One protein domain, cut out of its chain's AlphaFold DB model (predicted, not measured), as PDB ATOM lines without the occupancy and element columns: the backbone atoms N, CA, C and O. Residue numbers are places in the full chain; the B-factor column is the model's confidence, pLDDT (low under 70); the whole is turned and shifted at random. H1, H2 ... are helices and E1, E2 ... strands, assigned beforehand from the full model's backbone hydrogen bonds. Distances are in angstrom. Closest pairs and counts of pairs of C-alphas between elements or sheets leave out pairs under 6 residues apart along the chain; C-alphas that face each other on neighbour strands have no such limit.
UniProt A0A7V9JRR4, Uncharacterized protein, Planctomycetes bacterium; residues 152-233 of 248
ATOM      1  N   ASP A 152     -31.800 -83.948   8.809       69.75
ATOM      2  CA  ASP A 152     -32.455 -84.056   7.497       69.75
ATOM      3  C   ASP A 152     -33.057 -85.471   7.347       69.75
ATOM      4  O   ASP A 152     -32.632 -86.284   6.527       69.75
ATOM      5  N   HIS A 153     -33.964 -85.830   8.262       82.44
ATOM      6  CA  HIS A 153     -34.608 -87.137   8.348       82.44
ATOM      7  C   HIS A 153     -36.045 -87.063   7.841       82.44
ATOM      8  O   HIS A 153     -36.747 -86.075   8.038       82.44
ATOM      9  N   ASP A 154     -36.491 -88.145   7.206       88.56
ATOM     10  CA  ASP A 154     -37.866 -88.274   6.735       88.56
ATOM     11  C   ASP A 154     -38.814 -88.487   7.921       88.56
ATOM     12  O   ASP A 154     -39.033 -89.612   8.378       88.56
ATOM     13  N   TRP A 155     -39.351 -87.383   8.435       90.75
ATOM     14  CA  TRP A 155     -40.202 -87.350   9.622       90.75
ATOM     15  C   TRP A 155     -41.498 -88.161   9.464       90.75
ATOM     16  O   TRP A 155     -42.037 -88.622  10.466       90.75
ATOM     17  N   HIS A 156     -41.958 -88.429   8.235       91.06
ATOM     18  CA  HIS A 156     -43.129 -89.279   7.973       91.06
ATOM     19  C   HIS A 156     -42.935 -90.721   8.448       91.06
ATOM     20  O   HIS A 156     -43.903 -91.435   8.700       91.06
ATOM     21  N   LYS A 157     -41.678 -91.164   8.539       92.19
ATOM     22  CA  LYS A 157     -41.319 -92.501   9.017       92.19
ATOM     23  C   LYS A 157     -41.032 -92.520  10.511       92.19
ATOM     24  O   LYS A 157     -40.837 -93.604  11.052       92.19
ATOM     25  N   VAL A 158     -40.969 -91.354  11.155       93.12
ATOM     26  CA  VAL A 158     -40.562 -91.240  12.551       93.12
ATOM     27  C   VAL A 158     -41.728 -91.578  13.471       93.12
ATOM     28  O   VAL A 158     -42.759 -90.908  13.466       93.12
ATOM     29  N   THR A 159     -41.543 -92.593  14.307       95.56
ATOM     30  CA  THR A 159     -42.404 -92.875  15.457       95.56
ATOM     31  C   THR A 159     -41.752 -92.341  16.727       95.56
ATOM     32  O   THR A 159     -40.531 -92.252  16.819       95.56
ATOM     33  N   ILE A 160     -42.552 -91.965  17.725       96.75
ATOM     34  CA  ILE A 160     -42.042 -91.520  19.028       96.75
ATOM     35  C   ILE A 160     -42.355 -92.611  20.045       96.75
ATOM     36  O   ILE A 160     -43.512 -93.014  20.169       96.75
ATOM     37  N   GLU A 161     -41.338 -93.066  20.773       97.56
ATOM     38  CA  GLU A 161     -41.495 -94.068  21.826       97.56
ATOM     39  C   GLU A 161     -42.512 -93.576  22.879       97.56
ATOM     40  O   GLU A 161     -42.506 -92.412  23.280       97.56
ATOM     41  N   ASN A 162     -43.438 -94.442  23.311       96.69
ATOM     42  CA  ASN A 162     -44.638 -94.033  24.065       96.69
ATOM     43  C   ASN A 162     -44.339 -93.249  25.354       96.69
ATOM     44  O   ASN A 162     -45.062 -92.302  25.692       96.69
ATOM     45  N   ARG A 163     -43.286 -93.635  26.086       97.06
ATOM     46  CA  ARG A 163     -42.849 -92.912  27.286       97.06
ATOM     47  C   ARG A 163     -42.392 -91.510  26.899       97.06
ATOM     48  O   ARG A 163     -42.870 -90.534  27.476       97.06
ATOM     49  N   THR A 164     -41.522 -91.413  25.902       97.88
ATOM     50  CA  THR A 164     -41.030 -90.146  25.353       97.88
ATOM     51  C   THR A 164     -42.181 -89.260  24.881       97.88
ATOM     52  O   THR A 164     -42.256 -88.100  25.275       97.88
ATOM     53  N   LEU A 165     -43.140 -89.804  24.127       97.62
ATOM     54  CA  LEU A 165     -44.314 -89.066  23.660       97.62
ATOM     55  C   LEU A 165     -45.140 -88.501  24.821       97.62
ATOM     56  O   LEU A 165     -45.589 -87.359  24.753       97.62
ATOM     57  N   SER A 166     -45.326 -89.279  25.888       97.06
ATOM     58  CA  SER A 166     -46.090 -88.848  27.064       97.06
ATOM     59  C   SER A 166     -45.425 -87.662  27.766       97.06
ATOM     60  O   SER A 166     -46.099 -86.678  28.067       97.06
ATOM     61  N   ILE A 167     -44.102 -87.718  27.958       97.31
ATOM     62  CA  ILE A 167     -43.326 -86.623  28.560       97.31
ATOM     63  C   ILE A 167     -43.380 -85.387  27.662       97.31
ATOM     64  O   ILE A 167     -43.679 -84.289  28.127       97.31
ATOM     65  N   LEU A 168     -43.141 -85.566  26.362       97.44
ATOM     66  CA  LEU A 168     -43.148 -84.463  25.413       97.44
ATOM     67  C   LEU A 168     -44.524 -83.788  25.352       97.44
ATOM     68  O   LEU A 168     -44.594 -82.563  25.349       97.44
ATOM     69  N   ARG A 169     -45.620 -84.555  25.329       96.06
ATOM     70  CA  ARG A 169     -46.985 -84.007  25.322       96.06
ATOM     71  C   ARG A 169     -47.318 -83.283  26.618       96.06
ATOM     72  O   ARG A 169     -47.952 -82.237  26.563       96.06
ATOM     73  N   HIS A 170     -46.908 -83.820  27.764       95.81
ATOM     74  CA  HIS A 170     -47.115 -83.151  29.044       95.81
ATOM     75  C   HIS A 170     -46.377 -81.807  29.080       95.81
ATOM     76  O   HIS A 170     -47.016 -80.762  29.204       95.81
ATOM     77  N   GLY A 171     -45.066 -81.829  28.823       96.12
ATOM     78  CA  GLY A 171     -44.237 -80.627  28.815       96.12
ATOM     79  C   GLY A 171     -44.657 -79.607  27.756       96.12
ATOM     80  O   GLY A 171     -44.540 -78.407  27.980       96.12
ATOM     81  N   LEU A 172     -45.231 -80.055  26.630       96.06
ATOM     82  CA  LEU A 172     -45.742 -79.170  25.582       96.06
ATOM     83  C   LEU A 172     -46.771 -78.169  26.126       96.06
ATOM     84  O   LEU A 172     -46.681 -76.988  25.804       96.06
ATOM     85  N   PHE A 173     -47.729 -78.639  26.926       94.00
ATOM     86  CA  PHE A 173     -48.801 -77.805  27.484       94.00
ATOM     87  C   PHE A 173     -48.472 -77.234  28.868       94.00
ATOM     88  O   PHE A 173     -49.160 -76.324  29.321       94.00
ATOM     89  N   GLU A 174     -47.457 -77.769  29.548       94.56
ATOM     90  CA  GLU A 174     -47.012 -77.263  30.849       94.56
ATOM     91  C   GLU A 174     -46.047 -76.079  30.715       94.56
ATOM     92  O   GLU A 174     -46.200 -75.081  31.411       94.56
ATOM     93  N   HIS A 175     -45.053 -76.191  29.831       95.00
ATOM     94  CA  HIS A 175     -43.955 -75.225  29.746       95.00
ATOM     95  C   HIS A 175     -43.429 -74.977  28.318       95.00
ATOM     96  O   HIS A 175     -42.594 -74.099  28.112       95.00
ATOM     97  N   GLY A 176     -43.874 -75.751  27.323       96.19
ATOM     98  CA  GLY A 176     -43.343 -75.728  25.957       96.19
ATOM     99  C   GLY A 176     -41.939 -76.333  25.837       96.19
ATOM    100  O   GLY A 176     -41.261 -76.592  26.829       96.19
ATOM    101  N   TRP A 177     -41.479 -76.571  24.613       96.81
ATOM    102  CA  TRP A 177     -40.158 -77.131  24.324       96.81
ATOM    103  C   TRP A 177     -39.362 -76.207  23.418       96.81
ATOM    104  O   TRP A 177     -39.782 -75.910  22.301       96.81
ATOM    105  N   THR A 178     -38.176 -75.820  23.876       95.12
ATOM    106  CA  THR A 178     -37.189 -75.080  23.097       95.12
ATOM    107  C   THR A 178     -36.091 -76.021  22.609       95.12
ATOM    108  O   THR A 178     -35.438 -76.731  23.380       95.12
ATOM    109  N   ARG A 179     -35.863 -76.005  21.298       92.88
ATOM    110  CA  ARG A 179     -34.811 -76.732  20.595       92.88
ATOM    111  C   ARG A 179     -33.802 -75.736  20.047       92.88
ATOM    112  O   ARG A 179     -34.161 -74.890  19.239       92.88
ATOM    113  N   ASN A 180     -32.530 -75.887  20.405       92.12
ATOM    114  CA  ASN A 180     -31.450 -75.058  19.871       92.12
ATOM    115  C   ASN A 180     -30.562 -75.866  18.913       92.12
ATOM    116  O   ASN A 180     -30.140 -76.971  19.252       92.12
ATOM    117  N   LEU A 181     -30.239 -75.319  17.739       88.75
ATOM    118  CA  LEU A 181     -29.432 -76.001  16.721       88.75
ATOM    119  C   LEU A 181     -28.008 -76.314  17.193       88.75
ATOM    120  O   LEU A 181     -27.448 -77.329  16.791       88.75
ATOM    121  N   GLY A 182     -27.438 -75.491  18.077       89.50
ATOM    122  CA  GLY A 182     -26.124 -75.732  18.680       89.50
ATOM    123  C   GLY A 182     -26.088 -76.947  19.613       89.50
ATOM    124  O   GLY A 182     -25.011 -77.422  19.963       89.50
ATOM    125  N   LEU A 183     -27.255 -77.470  20.000       91.12
ATOM    126  CA  LEU A 183     -27.403 -78.685  20.801       91.12
ATOM    127  C   LEU A 183     -27.745 -79.920  19.958       91.12
ATOM    128  O   LEU A 183     -28.008 -80.997  20.499       91.12
ATOM    129  N   VAL A 184     -27.739 -79.779  18.633       91.06
ATOM    130  CA  VAL A 184     -28.015 -80.871  17.712       91.06
ATOM    131  C   VAL A 184     -26.710 -81.484  17.217       91.06
ATOM    132  O   VAL A 184     -25.850 -80.798  16.672       91.06
ATOM    133  N   LYS A 185     -26.582 -82.804  17.364       90.75
ATOM    134  CA  LYS A 185     -25.455 -83.602  16.859       90.75
ATOM    135  C   LYS A 185     -25.966 -84.525  15.761       90.75
ATOM    136  O   LYS A 185     -26.426 -85.640  16.037       90.75
ATOM    137  N   ALA A 186     -25.955 -84.028  14.526       85.81
ATOM    138  CA  ALA A 186     -26.547 -84.703  13.372       85.81
ATOM    139  C   ALA A 186     -25.899 -86.073  13.104       85.81
ATOM    140  O   ALA A 186     -26.596 -87.054  12.857       85.81
ATOM    141  N   GLU A 187     -24.579 -86.174  13.261       85.62
ATOM    142  CA  GLU A 187     -23.807 -87.407  13.084       85.62
ATOM    143  C   GLU A 187     -24.180 -88.499  14.095       85.62
ATOM    144  O   GLU A 187     -24.075 -89.688  13.801       85.62
ATOM    145  N   ARG A 188     -24.663 -88.100  15.277       87.19
ATOM    146  CA  ARG A 188     -25.131 -89.016  16.329       87.19
ATOM    147  C   ARG A 188     -26.639 -89.208  16.325       87.19
ATOM    148  O   ARG A 188     -27.140 -90.003  17.115       87.19
ATOM    149  N   ARG A 189     -27.359 -88.480  15.466       90.94
ATOM    150  CA  ARG A 189     -28.823 -88.420  15.450       90.94
ATOM    151  C   ARG A 189     -29.415 -88.048  16.819       90.94
ATOM    152  O   ARG A 189     -30.435 -88.605  17.220       90.94
ATOM    153  N   THR A 190     -28.755 -87.146  17.558       93.25
ATOM    154  CA  THR A 190     -29.178 -86.727  18.910       93.25
ATOM    155  C   THR A 190     -29.413 -85.231  19.031       93.25
ATOM    156  O   THR A 190     -28.588 -84.449  18.554       93.25
ATOM    157  N   SER A 191     -30.503 -84.839  19.686       93.94
ATOM    158  CA  SER A 191     -30.900 -83.452  19.952       93.94
ATOM    159  C   SER A 191     -31.128 -83.273  21.434       93.94
ATOM    160  O   SER A 191     -31.937 -84.007  21.994       93.94
ATOM    161  N   ASP A 192     -30.526 -82.264  22.045       95.50
ATOM    162  CA  ASP A 192     -30.953 -81.858  23.383       95.50
ATOM    163  C   ASP A 192     -32.002 -80.747  23.258       95.50
ATOM    164  O   ASP A 192     -31.810 -79.769  22.529       95.50
ATOM    165  N   ILE A 193     -33.129 -80.923  23.937       96.19
ATOM    166  CA  ILE A 193     -34.202 -79.934  24.056       96.19
ATOM    167  C   ILE A 193     -34.399 -79.574  25.523       96.19
ATOM    168  O   ILE A 193     -34.111 -80.378  26.413       96.19
ATOM    169  N   TRP A 194     -34.912 -78.375  25.764       97.25
ATOM    170  CA  TRP A 194     -35.149 -77.854  27.105       97.25
ATOM    171  C   TRP A 194     -36.568 -77.316  27.218       97.25
ATOM    172  O   TRP A 194     -37.059 -76.651  26.307       97.25
ATOM    173  N   GLY A 195     -37.231 -77.638  28.322       97.06
ATOM    174  CA  GLY A 195     -38.542 -77.106  28.655       97.06
ATOM    175  C   GLY A 195     -38.465 -75.615  28.955       97.06
ATOM    176  O   GLY A 195     -37.470 -75.169  29.521       97.06
ATOM    177  N   GLY A 196     -39.498 -74.858  28.588       95.31
ATOM    178  CA  GLY A 196     -39.561 -73.407  28.763       95.31
ATOM    179  C   GLY A 196     -39.373 -72.629  27.461       95.31
ATOM    180  O   GLY A 196     -38.944 -73.173  26.436       95.31
ATOM    181  N   VAL A 197     -39.678 -71.333  27.514       94.06
ATOM    182  CA  VAL A 197     -39.631 -70.411  26.368       94.06
ATOM    183  C   VAL A 197     -38.721 -69.227  26.682       94.06
ATOM    184  O   VAL A 197     -38.812 -68.634  27.753       94.06
ATOM    185  N   HIS A 198     -37.806 -68.900  25.770       92.62
ATOM    186  CA  HIS A 198     -36.890 -67.766  25.929       92.62
ATOM    187  C   HIS A 198     -37.561 -66.440  25.535       92.62
ATOM    188  O   HIS A 198     -38.387 -66.424  24.628       92.62
ATOM    189  N   ARG A 199     -37.158 -65.312  26.134       90.38
ATOM    190  CA  ARG A 199     -37.865 -64.021  25.982       90.38
ATOM    191  C   ARG A 199     -37.909 -63.480  24.558       90.38
ATOM    192  O   ARG A 199     -38.888 -62.858  24.169       90.38
ATOM    193  N   ASN A 200     -36.857 -63.713  23.775       88.38
ATOM    194  CA  ASN A 200     -36.815 -63.326  22.361       88.38
ATOM    195  C   ASN A 200     -37.546 -64.318  21.431       88.38
ATOM    196  O   ASN A 200     -37.365 -64.257  20.216       88.38
ATOM    197  N   CYS A 201     -38.307 -65.276  21.968       88.81
ATOM    198  CA  CYS A 201     -39.134 -66.154  21.149       88.81
ATOM    199  C   CYS A 201     -40.232 -65.333  20.457       88.81
ATOM    200  O   CYS A 201     -40.792 -64.413  21.043       88.81
ATOM    201  N   LEU A 202     -40.541 -65.682  19.207       87.62
ATOM    202  CA  LEU A 202     -41.522 -64.971  18.374       87.62
ATOM    203  C   LEU A 202     -42.986 -65.293  18.717       87.62
ATOM    204  O   LEU A 202     -43.903 -64.698  18.157       87.62
ATOM    205  N   LEU A 203     -43.207 -66.270  19.595       88.75
ATOM    206  CA  LEU A 203     -44.534 -66.652  20.068       88.75
ATOM    207  C   LEU A 203     -45.038 -65.657  21.112       88.75
ATOM    208  O   LEU A 203     -44.242 -65.085  21.848       88.75
ATOM    209  N   ASP A 204     -46.352 -65.501  21.255       83.06
ATOM    210  CA  ASP A 204     -46.899 -64.830  22.439       83.06
ATOM    211  C   ASP A 204     -46.867 -65.799  23.634       83.06
ATOM    212  O   ASP A 204     -47.597 -66.796  23.676       83.06
ATOM    213  N   HIS A 205     -45.950 -65.558  24.573       82.06
ATOM    214  CA  HIS A 205     -45.596 -66.500  25.639       82.06
ATOM    215  C   HIS A 205     -45.357 -65.826  26.999       82.06
ATOM    216  O   HIS A 205     -44.712 -66.413  27.865       82.06
ATOM    217  N   ALA A 206     -45.883 -64.615  27.225       76.12
ATOM    218  CA  ALA A 206     -45.567 -63.788  28.403       76.12
ATOM    219  C   ALA A 206     -45.784 -64.471  29.774       76.12
ATOM    220  O   ALA A 206     -45.216 -64.047  30.779       76.12
ATOM    221  N   HIS A 207     -46.601 -65.525  29.831       80.81
ATOM    222  CA  HIS A 207     -46.914 -66.270  31.056       80.81
ATOM    223  C   HIS A 207     -46.140 -67.582  31.218       80.81
ATOM    224  O   HIS A 207     -46.359 -68.302  32.190       80.81
ATOM    225  N   GLN A 208     -45.267 -67.912  30.273       88.75
ATOM    226  CA  GLN A 208     -44.593 -69.201  30.231       88.75
ATOM    227  C   GLN A 208     -43.249 -69.139  30.951       88.75
ATOM    228  O   GLN A 208     -42.578 -68.104  30.921       88.75
ATOM    229  N   PRO A 209     -42.850 -70.219  31.640       93.12
ATOM    230  CA  PRO A 209     -41.597 -70.228  32.369       93.12
ATOM    231  C   PRO A 209     -40.399 -70.227  31.409       93.12
ATOM    232  O   PRO A 209     -40.402 -70.862  30.353       93.12
ATOM    233  N   GLU A 210     -39.345 -69.529  31.819       94.06
ATOM    234  CA  GLU A 210     -38.059 -69.501  31.119       94.06
ATOM    235  C   GLU A 210     -37.317 -70.846  31.280       94.06
ATOM    236  O   GLU A 210     -37.478 -71.507  32.317       94.06
ATOM    237  N   PRO A 211     -36.454 -71.251  30.327       93.19
ATOM    238  CA  PRO A 211     -35.760 -72.536  30.393       93.19
ATOM    239  C   PRO A 211     -34.971 -72.790  31.678       93.19
ATOM    240  O   PRO A 211     -34.983 -73.904  32.213       93.19
ATOM    241  N   SER A 212     -34.307 -71.765  32.221       92.06
ATOM    242  CA  SER A 212     -33.552 -71.900  33.468       92.06
ATOM    243  C   SER A 212     -34.424 -72.105  34.710       92.06
ATOM    244  O   SER A 212     -33.912 -72.581  35.725       92.06
ATOM    245  N   ARG A 213     -35.719 -71.769  34.646       93.94
ATOM    246  CA  ARG A 213     -36.678 -71.986  35.738       93.94
ATOM    247  C   ARG A 213     -37.270 -73.385  35.698       93.94
ATOM    248  O   ARG A 213     -37.465 -73.977  36.752       93.94
ATOM    249  N   VAL A 214     -37.538 -73.902  34.498       95.31
ATOM    250  CA  VAL A 214     -38.099 -75.248  34.313       95.31
ATOM    251  C   VAL A 214     -37.057 -76.320  34.631       95.31
ATOM    252  O   VAL A 214     -37.355 -77.264  35.355       95.31
ATOM    253  N   GLN A 215     -35.832 -76.185  34.099       92.12
ATOM    254  CA  GLN A 215     -34.740 -77.169  34.242       92.12
ATOM    255  C   GLN A 215     -35.113 -78.610  33.831       92.12
ATOM    256  O   GLN A 215     -34.482 -79.567  34.275       92.12
ATOM    257  N   ALA A 216     -36.099 -78.780  32.947       95.69
ATOM    258  CA  ALA A 216     -36.438 -80.073  32.359       95.69
ATOM    259  C   ALA A 216     -35.749 -80.209  30.997       95.69
ATOM    260  O   ALA A 216     -36.142 -79.557  30.030       95.69
ATOM    261  N   GLY A 217     -34.701 -81.027  30.914       97.00
ATOM    262  CA  GLY A 217     -33.988 -81.293  29.666       97.00
ATOM    263  C   GLY A 217     -34.215 -82.719  29.175       97.00
ATOM    264  O   GLY A 217     -34.196 -83.660  29.969       97.00
ATOM    265  N   LEU A 218     -34.373 -82.895  27.864       97.44
ATOM    266  CA  LEU A 218     -34.456 -84.207  27.222       97.44
ATOM    267  C   LEU A 218     -33.422 -84.320  26.107       97.44
ATOM    268  O   LEU A 218     -33.378 -83.496  25.195       97.44
ATOM    269  N   ARG A 219     -32.639 -85.397  26.138       97.31
ATOM    270  CA  ARG A 219     -31.858 -85.863  24.997       97.31
ATOM    271  C   ARG A 219     -32.723 -86.775  24.155       97.31
ATOM    272  O   ARG A 219     -32.994 -87.910  24.544       97.31
ATOM    273  N   LEU A 220     -33.118 -86.282  22.996       96.38
ATOM    274  CA  LEU A 220     -33.784 -87.052  21.964       96.38
ATOM    275  C   LEU A 220     -32.745 -87.767  21.100       96.38
ATOM    276  O   LEU A 220     -31.737 -87.168  20.724       96.38
ATOM    277  N   ARG A 221     -32.979 -89.034  20.766       95.50
ATOM    278  CA  ARG A 221     -32.140 -89.835  19.868       95.50
ATOM    279  C   ARG A 221     -33.016 -90.579  18.872       95.50
ATOM    280  O   ARG A 221     -33.963 -91.240  19.282       95.50
ATOM    281  N   LEU A 222     -32.681 -90.490  17.588       93.62
ATOM    282  CA  LEU A 222     -33.377 -91.220  16.531       93.62
ATOM    283  C   LEU A 222     -32.616 -92.500  16.159       93.62
ATOM    284  O   LEU A 222     -31.510 -92.438  15.611       93.62
ATOM    285  N   GLU A 223     -33.226 -93.659  16.396       93.44
ATOM    286  CA  GLU A 223     -32.694 -94.978  16.034       93.44
ATOM    287  C   GLU A 223     -33.742 -95.750  15.232       93.44
ATOM    288  O   GLU A 223     -34.869 -95.886  15.676       93.44
ATOM    289  N   LEU A 224     -33.393 -96.248  14.039       91.94
ATOM    290  CA  LEU A 224     -34.313 -97.032  13.190       91.94
ATOM    291  C   LEU A 224     -35.687 -96.366  12.940       91.94
ATOM    292  O   LEU A 224     -36.699 -97.045  12.819       91.94
ATOM    293  N   ASN A 225     -35.699 -95.035  12.804       93.25
ATOM    294  CA  ASN A 225     -36.897 -94.192  12.694       93.25
ATOM    295  C   ASN A 225     -37.775 -94.137  13.957       93.25
ATOM    296  O   ASN A 225     -38.889 -93.638  13.898       93.25
ATOM    297  N   GLU A 226     -37.278 -94.571  15.107       96.00
ATOM    298  CA  GLU A 226     -37.938 -94.378  16.393       96.00
ATOM    299  C   GLU A 226     -37.177 -93.345  17.235       96.00
ATOM    300  O   GLU A 226     -35.945 -93.377  17.342       96.00
ATOM    301  N   LEU A 227     -37.909 -92.374  17.780       95.38
ATOM    302  CA  LEU A 227     -37.388 -91.279  18.588       95.38
ATOM    303  C   LEU A 227     -37.518 -91.615  20.076       95.38
ATOM    304  O   LEU A 227     -38.626 -91.723  20.605       95.38
ATOM    305  N   PHE A 228     -36.373 -91.717  20.747       97.12
ATOM    306  CA  PHE A 228     -36.249 -92.006  22.174       97.12
ATOM    307  C   PHE A 228     -35.810 -90.765  22.943       97.12
ATOM    308  O   PHE A 228     -34.974 -90.007  22.461       97.12
ATOM    309  N   GLY A 229     -36.318 -90.588  24.158       96.75
ATOM    310  CA  GLY A 229     -35.959 -89.513  25.072       96.75
ATOM    311  C   GLY A 229     -35.258 -90.032  26.322       96.75
ATOM    312  O   GLY A 229     -35.667 -91.026  26.924       96.75
ATOM    313  N   LYS A 230     -34.205 -89.333  26.743       97.81
ATOM    314  CA  LYS A 230     -33.543 -89.542  28.032       97.81
ATOM    315  C   LYS A 230     -33.417 -88.220  28.773       97.81
ATOM    316  O   LYS A 230     -32.937 -87.249  28.194       97.81
ATOM    317  N   ASP A 231     -33.770 -88.213  30.053       97.31
ATOM    318  CA  ASP A 231     -33.639 -87.032  30.906       97.31
ATOM    319  C   ASP A 231     -32.180 -86.559  30.983       97.31
ATOM    320  O   ASP A 231     -31.239 -87.350  31.139       97.31
ATOM    321  N   LEU A 232     -31.996 -85.248  30.859       96.44
ATOM    322  CA  LEU A 232     -30.724 -84.572  31.072       96.44
ATOM    323  C   LEU A 232     -30.625 -84.157  32.539       96.44
ATOM    324  O   LEU A 232     -31.511 -83.502  33.071       96.44
ATOM    325  N   LEU A 233     -29.522 -84.536  33.185       92.88
ATOM    326  CA  LEU A 233     -29.252 -84.209  34.593       92.88
ATOM    327  C   LEU A 233     -28.410 -82.933  34.758       92.88
ATOM    328  O   LEU A 233     -28.116 -82.505  35.872       92.88
TER     329      LEU A 233
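This is residues 152 to 233 of the 248 residues of an uncharacterized protein of Planctomycetes bacterium (UniProt A0A7V9JRR4). A strongly twisted sheet of four antiparallel strands has one helix, H1, packed over one face, with a long loop, residues 196 to 210, and the short helix H2 at one end. The loop and the turn between E3 and E4 lie at opposite ends of the longest axis. The printed part has 82 residues, with two named helices and four named strands in the order H1 E1 E2 H2 E3 E4; the sheet's order is E1 - E2 - E3 - E4, and the class is mixed, helices and strands. The whole is compact, with a radius of gyration of the C-alphas of 13.0 A, and rounded, spanning 38 by 27 by 25 A.

Before the first helix, residues 159 to 160 form a short parallel pairing with residues 226 to 227 of E4, residues 226 to 232. H1, residues 162 to 174, is on the sheet at a height of 9.0 A, in two layers, a helix on one face of a sheet. It lies over E3, residues 217 to 223, slantwise to the strands at 37 degrees to E3 on the local plane; it is only just not over the other strands, 2 of its C-alphas falling on each. The closest C-alphas of H1 and E4 are those of Thr 164 and Gly 229, 5.1 A apart. E1, residues 177 to 185, bends by 80 degrees at residue 182 and forms a hairpin with E2, residues 190 to 195, where N 178 and O 194 are 2.8 A apart, within hydrogen-bond range. H2, residues 211 to 214, is on the sheet but over none of its strands, only just, as 2 of its 4 C-alphas fall on E2; the closest C-alphas of the two are those of Gly 195 and Pro 211, 5.6 A. H1 and H2 are apart. E2 and E3 are antiparallel, with N 191 and O 220 at 2.8 A. E3 and E4 form the second hairpin, with N 219 and O 230 at 2.8 A. In H1, 8 of 9 O i to N i+4 pairs are within hydrogen-bond range; H2 is too short for such a pair.

H1 begins at C-alpha 162, (-44.638, -94.033, 24.065), and is 18.2 A long. E1 measures 17.7 A, E2 16.6 A, H2 5.3 A and E3 19.4 A. E4, 19.1 A, ends at C-alpha 232, (-30.724, -84.572, 31.072).

The two C-alphas farthest apart, those of Ala 206 and Leu 224, are 38.3 A apart. The printed part has no cut. The link from E2 to H2 is long, 15 residues; the other links between named elements are tight. Mean pLDDT of the printed part is 92.7, and residue 152 alone is under 70.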